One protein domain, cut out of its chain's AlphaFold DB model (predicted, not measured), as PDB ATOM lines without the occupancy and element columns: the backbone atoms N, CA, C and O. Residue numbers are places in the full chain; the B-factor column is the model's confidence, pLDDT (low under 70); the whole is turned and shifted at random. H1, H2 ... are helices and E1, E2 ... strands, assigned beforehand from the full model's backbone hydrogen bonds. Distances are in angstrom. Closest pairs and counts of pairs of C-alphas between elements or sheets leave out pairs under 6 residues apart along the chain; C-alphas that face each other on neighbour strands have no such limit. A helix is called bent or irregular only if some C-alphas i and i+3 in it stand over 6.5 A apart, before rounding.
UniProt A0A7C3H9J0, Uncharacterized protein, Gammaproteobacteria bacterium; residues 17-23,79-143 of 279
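This is residues 17 to 23 and 79 to 143 of the 279 residues of an uncharacterized protein of Gammaproteobacteria bacterium (UniProt A0A7C3H9J0). A small strand hairpin, E1 and E2, sits in the middle, with helices H3 and H4 near opposite ends of E2 and the short H2 beside that strand. H1 lies off by itself at one end of the length. The printed part has 72 residues, in the order H1, H2, H3, E1, E2, H4, mostly helix, with an antiparallel sheet E1 - E2. It is elongated, spanning 45 by 28 by 21 A, and only just loose, close to compact, with a radius of gyration of the C-alphas of 13.5 A.

Find C-alpha 18 at (22.838, 116.254, 70.486), where H1, residues 18 to 23, begins. After the cut come H2, residues 84 to 87, and H3, residues 91 to 100, 13.6 A long and irregular, with C-alphas 92 and 95 8.8 A apart. Next are E1, residues 111 to 113, and E2, residues 118 to 121, 10.6 A long. H4, residues 122 to 132, is 14.8 A long and irregular, with C-alphas 123 and 126 7.9 A apart; it ends at C-alpha 132, (11.587, 113.574, 68.606).

Look at the hairpin E1 and E2: N 112 and O 120 are 2.8 A apart, within hydrogen-bond range. Residues 89 to 90 pair antiparallel with 118 to 119 of E2. The closest C-alphas of H3 and E2, Lys 91 and Leu 118, are 5.1 A apart; those of H2 and E2, Met 87 and Met 120, 5.7 A; those of E1 and H4, Leu 111 and Asp 122, 5.7 A. H3 and H4 are apart. In H1 every O i to N i+4 pair is within hydrogen-bond range, in H3 4 of 6, in H4 2 of 7, beside 5 of 8 O i to N i+3 pairs; H2 is too short for an O i to N i+4 pair.

The C-alphas farthest apart, of Asp 17 and Pro 102, are 44.6 A apart. Residues 24 to 78 are not printed, and C-alphas 23 and 79 are 34.2 A apart across the cut. Of the links printed whole, none is long. Residues 17 to 23 have pLDDT under 70.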
ATOM      1  N   ASP A  17      26.116 119.073  69.758       66.19
ATOM      2  CA  ASP A  17      26.231 118.044  70.802       66.19
ATOM      3  C   ASP A  17      24.854 117.517  71.221       66.19
ATOM      4  O   ASP A  17      24.364 117.760  72.328       66.19
ATOM      5  N   LYS A  18      24.213 116.763  70.319       59.53
ATOM      6  CA  LYS A  18      22.838 116.254  70.486       59.53
ATOM      7  C   LYS A  18      22.601 115.537  71.821       59.53
ATOM      8  O   LYS A  18      21.562 115.737  72.441       59.53
ATOM      9  N   SER A  19      23.557 114.733  72.292       68.19
ATOM     10  CA  SER A  19      23.425 113.959  73.537       68.19
ATOM     11  C   SER A  19      23.561 114.815  74.803       68.19
ATOM     12  O   SER A  19      22.845 114.586  75.780       68.19
ATOM     13  N   ALA A  20      24.441 115.821  74.794       64.12
ATOM     14  CA  ALA A  20      24.592 116.765  75.900       64.12
ATOM     15  C   ALA A  20      23.405 117.738  75.958       64.12
ATOM     16  O   ALA A  20      22.855 117.953  77.036       64.12
ATOM     17  N   HIS A  21      22.954 118.229  74.800       60.25
ATOM     18  CA  HIS A  21      21.738 119.028  74.651       60.25
ATOM     19  C   HIS A  21      20.517 118.255  75.177       60.25
ATOM     20  O   HIS A  21      19.795 118.738  76.046       60.25
ATOM     21  N   PHE A  22      20.335 116.999  74.760       61.53
ATOM     22  CA  PHE A  22      19.256 116.129  75.246       61.53
ATOM     23  C   PHE A  22      19.262 115.950  76.776       61.53
ATOM     24  O   PHE A  22      18.221 116.076  77.422       61.53
ATOM     25  N   LYS A  23      20.435 115.717  77.384       65.88
ATOM     26  CA  LYS A  23      20.578 115.607  78.849       65.88
ATOM     27  C   LYS A  23      20.320 116.931  79.576       65.88
ATOM     28  O   LYS A  23      19.796 116.914  80.689       65.88
ATOM     29  N   LYS A  79      -3.732 134.048  66.484       78.56
ATOM     30  CA  LYS A  79      -4.959 134.842  66.654       78.56
ATOM     31  C   LYS A  79      -6.169 134.017  66.193       78.56
ATOM     32  O   LYS A  79      -6.087 133.344  65.175       78.56
ATOM     33  N   GLY A  80      -7.290 134.110  66.911       77.94
ATOM     34  CA  GLY A  80      -8.545 133.450  66.518       77.94
ATOM     35  C   GLY A  80      -8.973 132.262  67.385       77.94
ATOM     36  O   GLY A  80      -9.840 131.510  66.967       77.94
ATOM     37  N   GLY A  81      -8.405 132.104  68.587       78.50
ATOM     38  CA  GLY A  81      -8.897 131.121  69.561       78.50
ATOM     39  C   GLY A  81      -8.425 129.695  69.286       78.50
ATOM     40  O   GLY A  81      -9.229 128.772  69.244       78.50
ATOM     41  N   ASN A  82      -7.117 129.513  69.094       89.00
ATOM     42  CA  ASN A  82      -6.530 128.187  68.942       89.00
ATOM     43  C   ASN A  82      -6.876 127.265  70.130       89.00
ATOM     44  O   ASN A  82      -6.570 127.602  71.277       89.00
ATOM     45  N   ASP A  83      -7.432 126.081  69.856       92.25
ATOM     46  CA  ASP A  83      -7.684 125.070  70.885       92.25
ATOM     47  C   ASP A  83      -6.384 124.329  71.234       92.25
ATOM     48  O   ASP A  83      -5.997 123.345  70.599       92.25
ATOM     49  N   GLY A  84      -5.709 124.799  72.285       91.56
ATOM     50  CA  GLY A  84      -4.456 124.207  72.757       91.56
ATOM     51  C   GLY A  84      -4.579 122.747  73.202       91.56
ATOM     52  O   GLY A  84      -3.612 122.002  73.073       91.56
ATOM     53  N   LEU A  85      -5.753 122.311  73.666       93.88
ATOM     54  CA  LEU A  85      -5.971 120.925  74.096       93.88
ATOM     55  C   LEU A  85      -6.310 119.999  72.921       93.88
ATOM     56  O   LEU A  85      -6.200 118.790  73.074       93.88
ATOM     57  N   ASN A  86      -6.681 120.543  71.759       95.38
ATOM     58  CA  ASN A  86      -6.725 119.787  70.505       95.38
ATOM     59  C   ASN A  86      -5.394 119.835  69.743       95.38
ATOM     60  O   ASN A  86      -5.177 118.992  68.881       95.38
ATOM     61  N   MET A  87      -4.489 120.767  70.061       94.38
ATOM     62  CA  MET A  87      -3.105 120.710  69.575       94.38
ATOM     63  C   MET A  87      -2.266 119.696  70.348       94.38
ATOM     64  O   MET A  87      -1.524 118.926  69.743       94.38
ATOM     65  N   ILE A  88      -2.361 119.724  71.680       95.38
ATOM     66  CA  ILE A  88      -1.641 118.830  72.586       95.38
ATOM     67  C   ILE A  88      -2.665 118.195  73.527       95.38
ATOM     68  O   ILE A  88      -3.078 118.789  74.524       95.38
ATOM     69  N   VAL A  89      -3.086 116.986  73.173       96.69
ATOM     70  CA  VAL A  89      -4.115 116.218  73.871       96.69
ATOM     71  C   VAL A  89      -3.521 115.588  75.138       96.69
ATOM     72  O   VAL A  89      -2.492 114.908  75.053       96.69
ATOM     73  N   PRO A  90      -4.146 115.779  76.314       95.38
ATOM     74  CA  PRO A  90      -3.734 115.136  77.558       95.38
ATOM     75  C   PRO A  90      -4.197 113.674  77.578       95.38
ATOM     76  O   PRO A  90      -5.237 113.346  78.144       95.38
ATOM     77  N   LYS A  91      -3.437 112.779  76.941       95.19
ATOM     78  CA  LYS A  91      -3.793 111.355  76.846       95.19
ATOM     79  C   LYS A  91      -3.837 110.666  78.219       95.19
ATOM     80  O   LYS A  91      -4.634 109.752  78.395       95.19
ATOM     81  N   PHE A  92      -3.066 111.147  79.201       94.38
ATOM     82  CA  PHE A  92      -3.120 110.675  80.595       94.38
ATOM     83  C   PHE A  92      -4.516 110.756  81.235       94.38
ATOM     84  O   PHE A  92      -4.770 110.052  82.206       94.38
ATOM     85  N   ASP A  93      -5.401 111.617  80.723       95.44
ATOM     86  CA  ASP A  93      -6.782 111.771  81.190       95.44
ATOM     87  C   ASP A  93      -7.733 111.929  79.992       95.44
ATOM     88  O   ASP A  93      -8.530 112.869  79.882       95.44
ATOM     89  N   TYR A  94      -7.576 111.025  79.019       96.88
ATOM     90  CA  TYR A  94      -8.296 111.102  77.751       96.88
ATOM     91  C   TYR A  94      -9.814 111.003  77.935       96.88
ATOM     92  O   TYR A  94     -10.542 111.748  77.283       96.88
ATOM     93  N   ASP A  95     -10.302 110.153  78.842       97.38
ATOM     94  CA  ASP A  95     -11.739 110.007  79.100       97.38
ATOM     95  C   ASP A  95     -12.361 111.317  79.599       97.38
ATOM     96  O   ASP A  95     -13.412 111.735  79.109       97.38
ATOM     97  N   PHE A  96     -11.701 112.021  80.525       97.38
ATOM     98  CA  PHE A  96     -12.162 113.330  80.989       97.38
ATOM     99  C   PHE A  96     -12.138 114.367  79.862       97.38
ATOM    100  O   PHE A  96     -13.130 115.071  79.643       97.38
ATOM    101  N   TYR A  97     -11.048 114.419  79.089       97.19
ATOM    102  CA  TYR A  97     -10.943 115.264  77.896       97.19
ATOM    103  C   TYR A  97     -12.076 114.985  76.893       97.19
ATOM    104  O   TYR A  97     -12.709 115.922  76.403       97.19
ATOM    105  N   ALA A  98     -12.359 113.713  76.613       97.50
ATOM    106  CA  ALA A  98     -13.357 113.269  75.651       97.50
ATOM    107  C   ALA A  98     -14.784 113.581  76.119       97.50
ATOM    108  O   ALA A  98     -15.595 114.055  75.317       97.50
ATOM    109  N   ASN A  99     -15.072 113.371  77.406       97.81
ATOM    110  CA  ASN A  99     -16.369 113.658  78.021       97.81
ATOM    111  C   ASN A  99     -16.687 115.157  78.030       97.81
ATOM    112  O   ASN A  99     -17.826 115.542  77.773       97.81
ATOM    113  N   LEU A 100     -15.686 116.013  78.261       97.62
ATOM    114  CA  LEU A 100     -15.847 117.470  78.189       97.62
ATOM    115  C   LEU A 100     -15.871 118.014  76.752       97.62
ATOM    116  O   LEU A 100     -16.214 119.177  76.539       97.62
ATOM    117  N   ARG A 101     -15.524 117.190  75.754       96.94
ATOM    118  CA  ARG A 101     -15.464 117.568  74.333       96.94
ATOM    119  C   ARG A 101     -16.227 116.596  73.428       96.94
ATOM    120  O   ARG A 101     -15.665 116.070  72.463       96.94
ATOM    121  N   PRO A 102     -17.532 116.374  73.653       95.56
ATOM    122  CA  PRO A 102     -18.283 115.351  72.930       95.56
ATOM    123  C   PRO A 102     -18.342 115.582  71.410       95.56
ATOM    124  O   PRO A 102     -18.478 114.621  70.656       95.56
ATOM    125  N   THR A 103     -18.216 116.829  70.949       96.94
ATOM    126  CA  THR A 103     -18.308 117.203  69.527       96.94
ATOM    127  C   THR A 103     -16.960 117.477  68.865       96.94
ATOM    128  O   THR A 103     -16.860 117.360  67.648       96.94
ATOM    129  N   ILE A 104     -15.934 117.838  69.642       96.44
ATOM    130  CA  ILE A 104     -14.643 118.321  69.121       96.44
ATOM    131  C   ILE A 104     -13.437 117.489  69.574       96.44
ATOM    132  O   ILE A 104     -12.309 117.852  69.247       96.44
ATOM    133  N   ARG A 105     -13.635 116.405  70.337       97.38
ATOM    134  CA  ARG A 105     -12.535 115.509  70.723       97.38
ATOM    135  C   ARG A 105     -11.859 114.906  69.493       97.38
ATOM    136  O   ARG A 105     -12.529 114.544  68.525       97.38
ATOM    137  N   ILE A 106     -10.546 114.729  69.569       97.81
ATOM    138  CA  ILE A 106      -9.782 113.997  68.557       97.81
ATOM    139  C   ILE A 106      -9.760 112.508  68.934       97.81
ATOM    140  O   ILE A 106      -9.279 112.202  70.022       97.81
ATOM    141  N   PRO A 107     -10.260 111.588  68.083       96.56
ATOM    142  CA  PRO A 107     -10.248 110.149  68.360       96.56
ATOM    143  C   PRO A 107      -8.837 109.602  68.606       96.56
ATOM    144  O   PRO A 107      -7.900 110.004  67.921       96.56
ATOM    145  N   GLU A 108      -8.683 108.624  69.501       95.31
ATOM    146  CA  GLU A 108      -7.360 108.071  69.845       95.31
ATOM    147  C   GLU A 108      -6.589 107.506  68.648       95.31
ATOM    148  O   GLU A 108      -5.380 107.678  68.548       95.31
ATOM    149  N   ASN A 109      -7.278 106.892  67.683       96.31
ATOM    150  CA  ASN A 109      -6.650 106.379  66.460       96.31
ATOM    151  C   ASN A 109      -6.190 107.481  65.480       96.31
ATOM    152  O   ASN A 109      -5.621 107.172  64.433       96.31
ATOM    153  N   LYS A 110      -6.460 108.751  65.798       97.50
ATOM    154  CA  LYS A 110      -6.000 109.954  65.092       97.50
ATOM    155  C   LYS A 110      -4.937 110.721  65.870       97.50
ATOM    156  O   LYS A 110      -4.559 111.822  65.469       97.50
ATOM    157  N   LEU A 111      -4.450 110.146  66.966       97.00
ATOM    158  CA  LEU A 111      -3.415 110.726  67.802       97.00
ATOM    159  C   LEU A 111      -2.058 110.077  67.545       97.00
ATOM    160  O   LEU A 111      -1.929 108.871  67.349       97.00
ATOM    161  N   ILE A 112      -1.034 110.920  67.575       94.69
ATOM    162  CA  ILE A 112       0.371 110.552  67.594       94.69
ATOM    163  C   ILE A 112       0.879 110.782  69.010       94.69
ATOM    164  O   ILE A 112       0.876 111.913  69.501       94.69
ATOM    165  N   ASP A 113       1.345 109.709  69.638       93.75
ATOM    166  CA  ASP A 113       1.849 109.759  71.005       93.75
ATOM    167  C   ASP A 113       3.136 110.584  71.111       93.75
ATOM    168  O   ASP A 113       4.057 110.485  70.293       93.75
ATOM    169  N   LEU A 114       3.173 111.402  72.158       91.31
ATOM    170  CA  LEU A 114       4.311 112.179  72.626       91.31
ATOM    171  C   LEU A 114       4.787 111.614  73.979       91.31
ATOM    172  O   LEU A 114       4.232 110.663  74.524       91.31
ATOM    173  N   GLN A 115       5.845 112.195  74.546       86.69
ATOM    174  CA  GLN A 115       6.318 111.813  75.886       86.69
ATOM    175  C   GLN A 115       5.378 112.358  76.981       86.69
ATOM    176  O   GLN A 115       4.757 113.402  76.788       86.69
ATOM    177  N   ASN A 116       5.367 111.708  78.154       84.00
ATOM    178  CA  ASN A 116       4.550 112.054  79.332       84.00
ATOM    179  C   ASN A 116       3.032 111.948  79.106       84.00
ATOM    180  O   ASN A 116       2.291 112.808  79.578       84.00
ATOM    181  N   ASP A 117       2.587 110.931  78.362       89.50
ATOM    182  CA  ASP A 117       1.165 110.685  78.084       89.50
ATOM    183  C   ASP A 117       0.449 111.918  77.504       89.50
ATOM    184  O   ASP A 117      -0.710 112.218  77.792       89.50
ATOM    185  N   LEU A 118       1.179 112.661  76.673       93.94
ATOM    186  CA  LEU A 118       0.642 113.681  75.789       93.94
ATOM    187  C   LEU A 118       0.523 113.094  74.386       93.94
ATOM    188  O   LEU A 118       1.242 112.163  74.028       93.94
ATOM    189  N   ALA A 119      -0.342 113.670  73.567       95.94
ATOM    190  CA  ALA A 119      -0.441 113.321  72.160       95.94
ATOM    191  C   ALA A 119      -0.723 114.558  71.306       95.94
ATOM    192  O   ALA A 119      -1.148 115.592  71.814       95.94
ATOM    193  N   MET A 120      -0.498 114.459  70.002       96.50
ATOM    194  CA  MET A 120      -0.910 115.477  69.031       96.50
ATOM    195  C   MET A 120      -1.680 114.826  67.879       96.50
ATOM    196  O   MET A 120      -1.442 113.654  67.591       96.50
ATOM    197  N   PRO A 121      -2.578 115.547  67.194       97.00
ATOM    198  CA  PRO A 121      -3.267 115.029  66.015       97.00
ATOM    199  C   PRO A 121      -2.314 114.596  64.893       97.00
ATOM    200  O   PRO A 121      -1.251 115.193  64.695       97.00
ATOM    201  N   ASP A 122      -2.734 113.622  64.086       95.62
ATOM    202  CA  ASP A 122      -2.019 113.198  62.873       95.62
ATOM    203  C   ASP A 122      -1.822 114.340  61.853       95.62
ATOM    204  O   ASP A 122      -0.796 114.403  61.169       95.62
ATOM    205  N   SER A 123      -2.720 115.326  61.829       95.25
ATOM    206  CA  SER A 123      -2.575 116.561  61.045       95.25
ATOM    207  C   SER A 123      -1.348 117.401  61.428       95.25
ATOM    208  O   SER A 123      -0.873 118.203  60.624       95.25
ATOM    209  N   MET A 124      -0.781 117.191  62.621       94.88
ATOM    210  CA  MET A 124       0.415 117.875  63.124       94.88
ATOM    211  C   MET A 124       1.702 117.054  62.942       94.88
ATOM    212  O   MET A 124       2.737 117.397  63.514       94.88
ATOM    213  N   THR A 125       1.694 116.013  62.098       93.75
ATOM    214  CA  THR A 125       2.869 115.149  61.845       93.75
ATOM    215  C   THR A 125       4.133 115.931  61.462       93.75
ATOM    216  O   THR A 125       5.236 115.526  61.826       93.75
ATOM    217  N   ALA A 126       4.011 117.090  60.802       93.56
ATOM    218  CA  ALA A 126       5.155 117.947  60.466       93.56
ATOM    219  C   ALA A 126       5.976 118.395  61.698       93.56
ATOM    220  O   ALA A 126       7.175 118.648  61.584       93.56
ATOM    221  N   LEU A 127       5.355 118.456  62.881       92.38
ATOM    222  CA  LEU A 127       6.007 118.812  64.144       92.38
ATOM    223  C   LEU A 127       6.649 117.612  64.849       92.38
ATOM    224  O   LEU A 127       7.457 117.801  65.759       92.38
ATOM    225  N   ARG A 128       6.357 116.380  64.412       87.94
ATOM    226  CA  ARG A 128       6.846 115.157  65.062       87.94
ATOM    227  C   ARG A 128       8.361 115.093  65.125       87.94
ATOM    228  O   ARG A 128       8.913 114.831  66.187       87.94
ATOM    229  N   ASN A 129       9.031 115.418  64.026       89.69
ATOM    230  CA  ASN A 129      10.491 115.410  63.985       89.69
ATOM    231  C   ASN A 129      11.096 116.454  64.934       89.69
ATOM    232  O   ASN A 129      12.142 116.210  65.525       89.69
ATOM    233  N   LEU A 130      10.441 117.608  65.123       91.31
ATOM    234  CA  LEU A 130      10.907 118.617  66.078       91.31
ATOM    235  C   LEU A 130      10.768 118.122  67.517       91.31
ATOM    236  O   LEU A 130      11.646 118.386  68.338       91.31
ATOM    237  N   TRP A 131       9.689 117.406  67.822       88.81
ATOM    238  CA  TRP A 131       9.506 116.773  69.122       88.81
ATOM    239  C   TRP A 131      10.553 115.686  69.381       88.81
ATOM    240  O   TRP A 131      11.271 115.764  70.379       88.81
ATOM    241  N   ASP A 132      10.686 114.725  68.464       87.06
ATOM    242  CA  ASP A 132      11.587 113.574  68.606       87.06
ATOM    243  C   ASP A 132      13.059 113.999  68.695       87.06
ATOM    244  O   ASP A 132      13.812 113.473  69.514       87.06
ATOM    245  N   ASP A 133      13.455 115.025  67.934       89.25
ATOM    246  CA  ASP A 133      14.797 115.614  68.000       89.25
ATOM    247  C   ASP A 133      15.035 116.467  69.266       89.25
ATOM    248  O   ASP A 133      16.129 117.009  69.455       89.25
ATOM    249  N   GLY A 134      14.025 116.660  70.121       84.25
ATOM    250  CA  GLY A 134      14.103 117.523  71.302       84.25
ATOM    251  C   GLY A 134      14.218 119.017  70.978       84.25
ATOM    252  O   GLY A 134      14.707 119.787  71.806       84.25
ATOM    253  N   LYS A 135      13.789 119.431  69.780       87.19
ATOM    254  CA  LYS A 135      13.762 120.825  69.294       87.19
ATOM    255  C   LYS A 135      12.434 121.534  69.572       87.19
ATOM    256  O   LYS A 135      12.334 122.737  69.359       87.19
ATOM    257  N   MET A 136      11.427 120.804  70.046       88.75
ATOM    258  CA  MET A 136      10.131 121.328  70.466       88.75
ATOM    259  C   MET A 136       9.905 121.045  71.950       88.75
ATOM    260  O   MET A 136      10.230 119.971  72.460       88.75
ATOM    261  N   LYS A 137       9.320 122.022  72.643       88.88
ATOM    262  CA  LYS A 137       8.813 121.885  74.007       88.88
ATOM    263  C   LYS A 137       7.424 122.492  74.074       88.88
ATOM    264  O   LYS A 137       7.165 123.519  73.454       88.88
ATOM    265  N   VAL A 138       6.557 121.854  74.846       88.38
ATOM    266  CA  VAL A 138       5.214 122.348  75.134       88.38
ATOM    267  C   VAL A 138       5.173 122.732  76.600       88.38
ATOM    268  O   VAL A 138       5.547 121.942  77.466       88.38
ATOM    269  N   LEU A 139       4.739 123.959  76.865       88.31
ATOM    270  CA  LEU A 139       4.444 124.431  78.206       88.31
ATOM    271  C   LEU A 139       2.932 124.603  78.300       88.31
ATOM    272  O   LEU A 139       2.366 125.520  77.713       88.31
ATOM    273  N   SER A 140       2.292 123.689  79.020       85.62
ATOM    274  CA  SER A 140       0.860 123.747  79.307       85.62
ATOM    275  C   SER A 140       0.595 124.552  80.576       85.62
ATOM    276  O   SER A 140       1.497 124.762  81.390       85.62
ATOM    277  N   ASN A 141      -0.665 124.954  80.768       84.12
ATOM    278  CA  ASN A 141      -1.118 125.682  81.955       84.12
ATOM    279  C   ASN A 141      -0.357 127.006  82.184       84.12
ATOM    280  O   ASN A 141       0.045 127.328  83.302       84.12
ATOM    281  N   VAL A 142      -0.119 127.746  81.097       87.44
ATOM    282  CA  VAL A 142       0.455 129.095  81.133       87.44
ATOM    283  C   VAL A 142      -0.683 130.096  80.974       87.44
ATOM    284  O   VAL A 142      -1.435 130.039  80.005       87.44
ATOM    285  N   GLY A 143      -0.805 131.007  81.929       88.50
ATOM    286  CA  GLY A 143      -1.845 132.024  81.971       88.50
ATOM    287  C   GLY A 143      -1.644 132.947  83.167       88.50
ATOM    288  O   GLY A 143      -0.599 132.905  83.816       88.50
TER     289      GLY A 143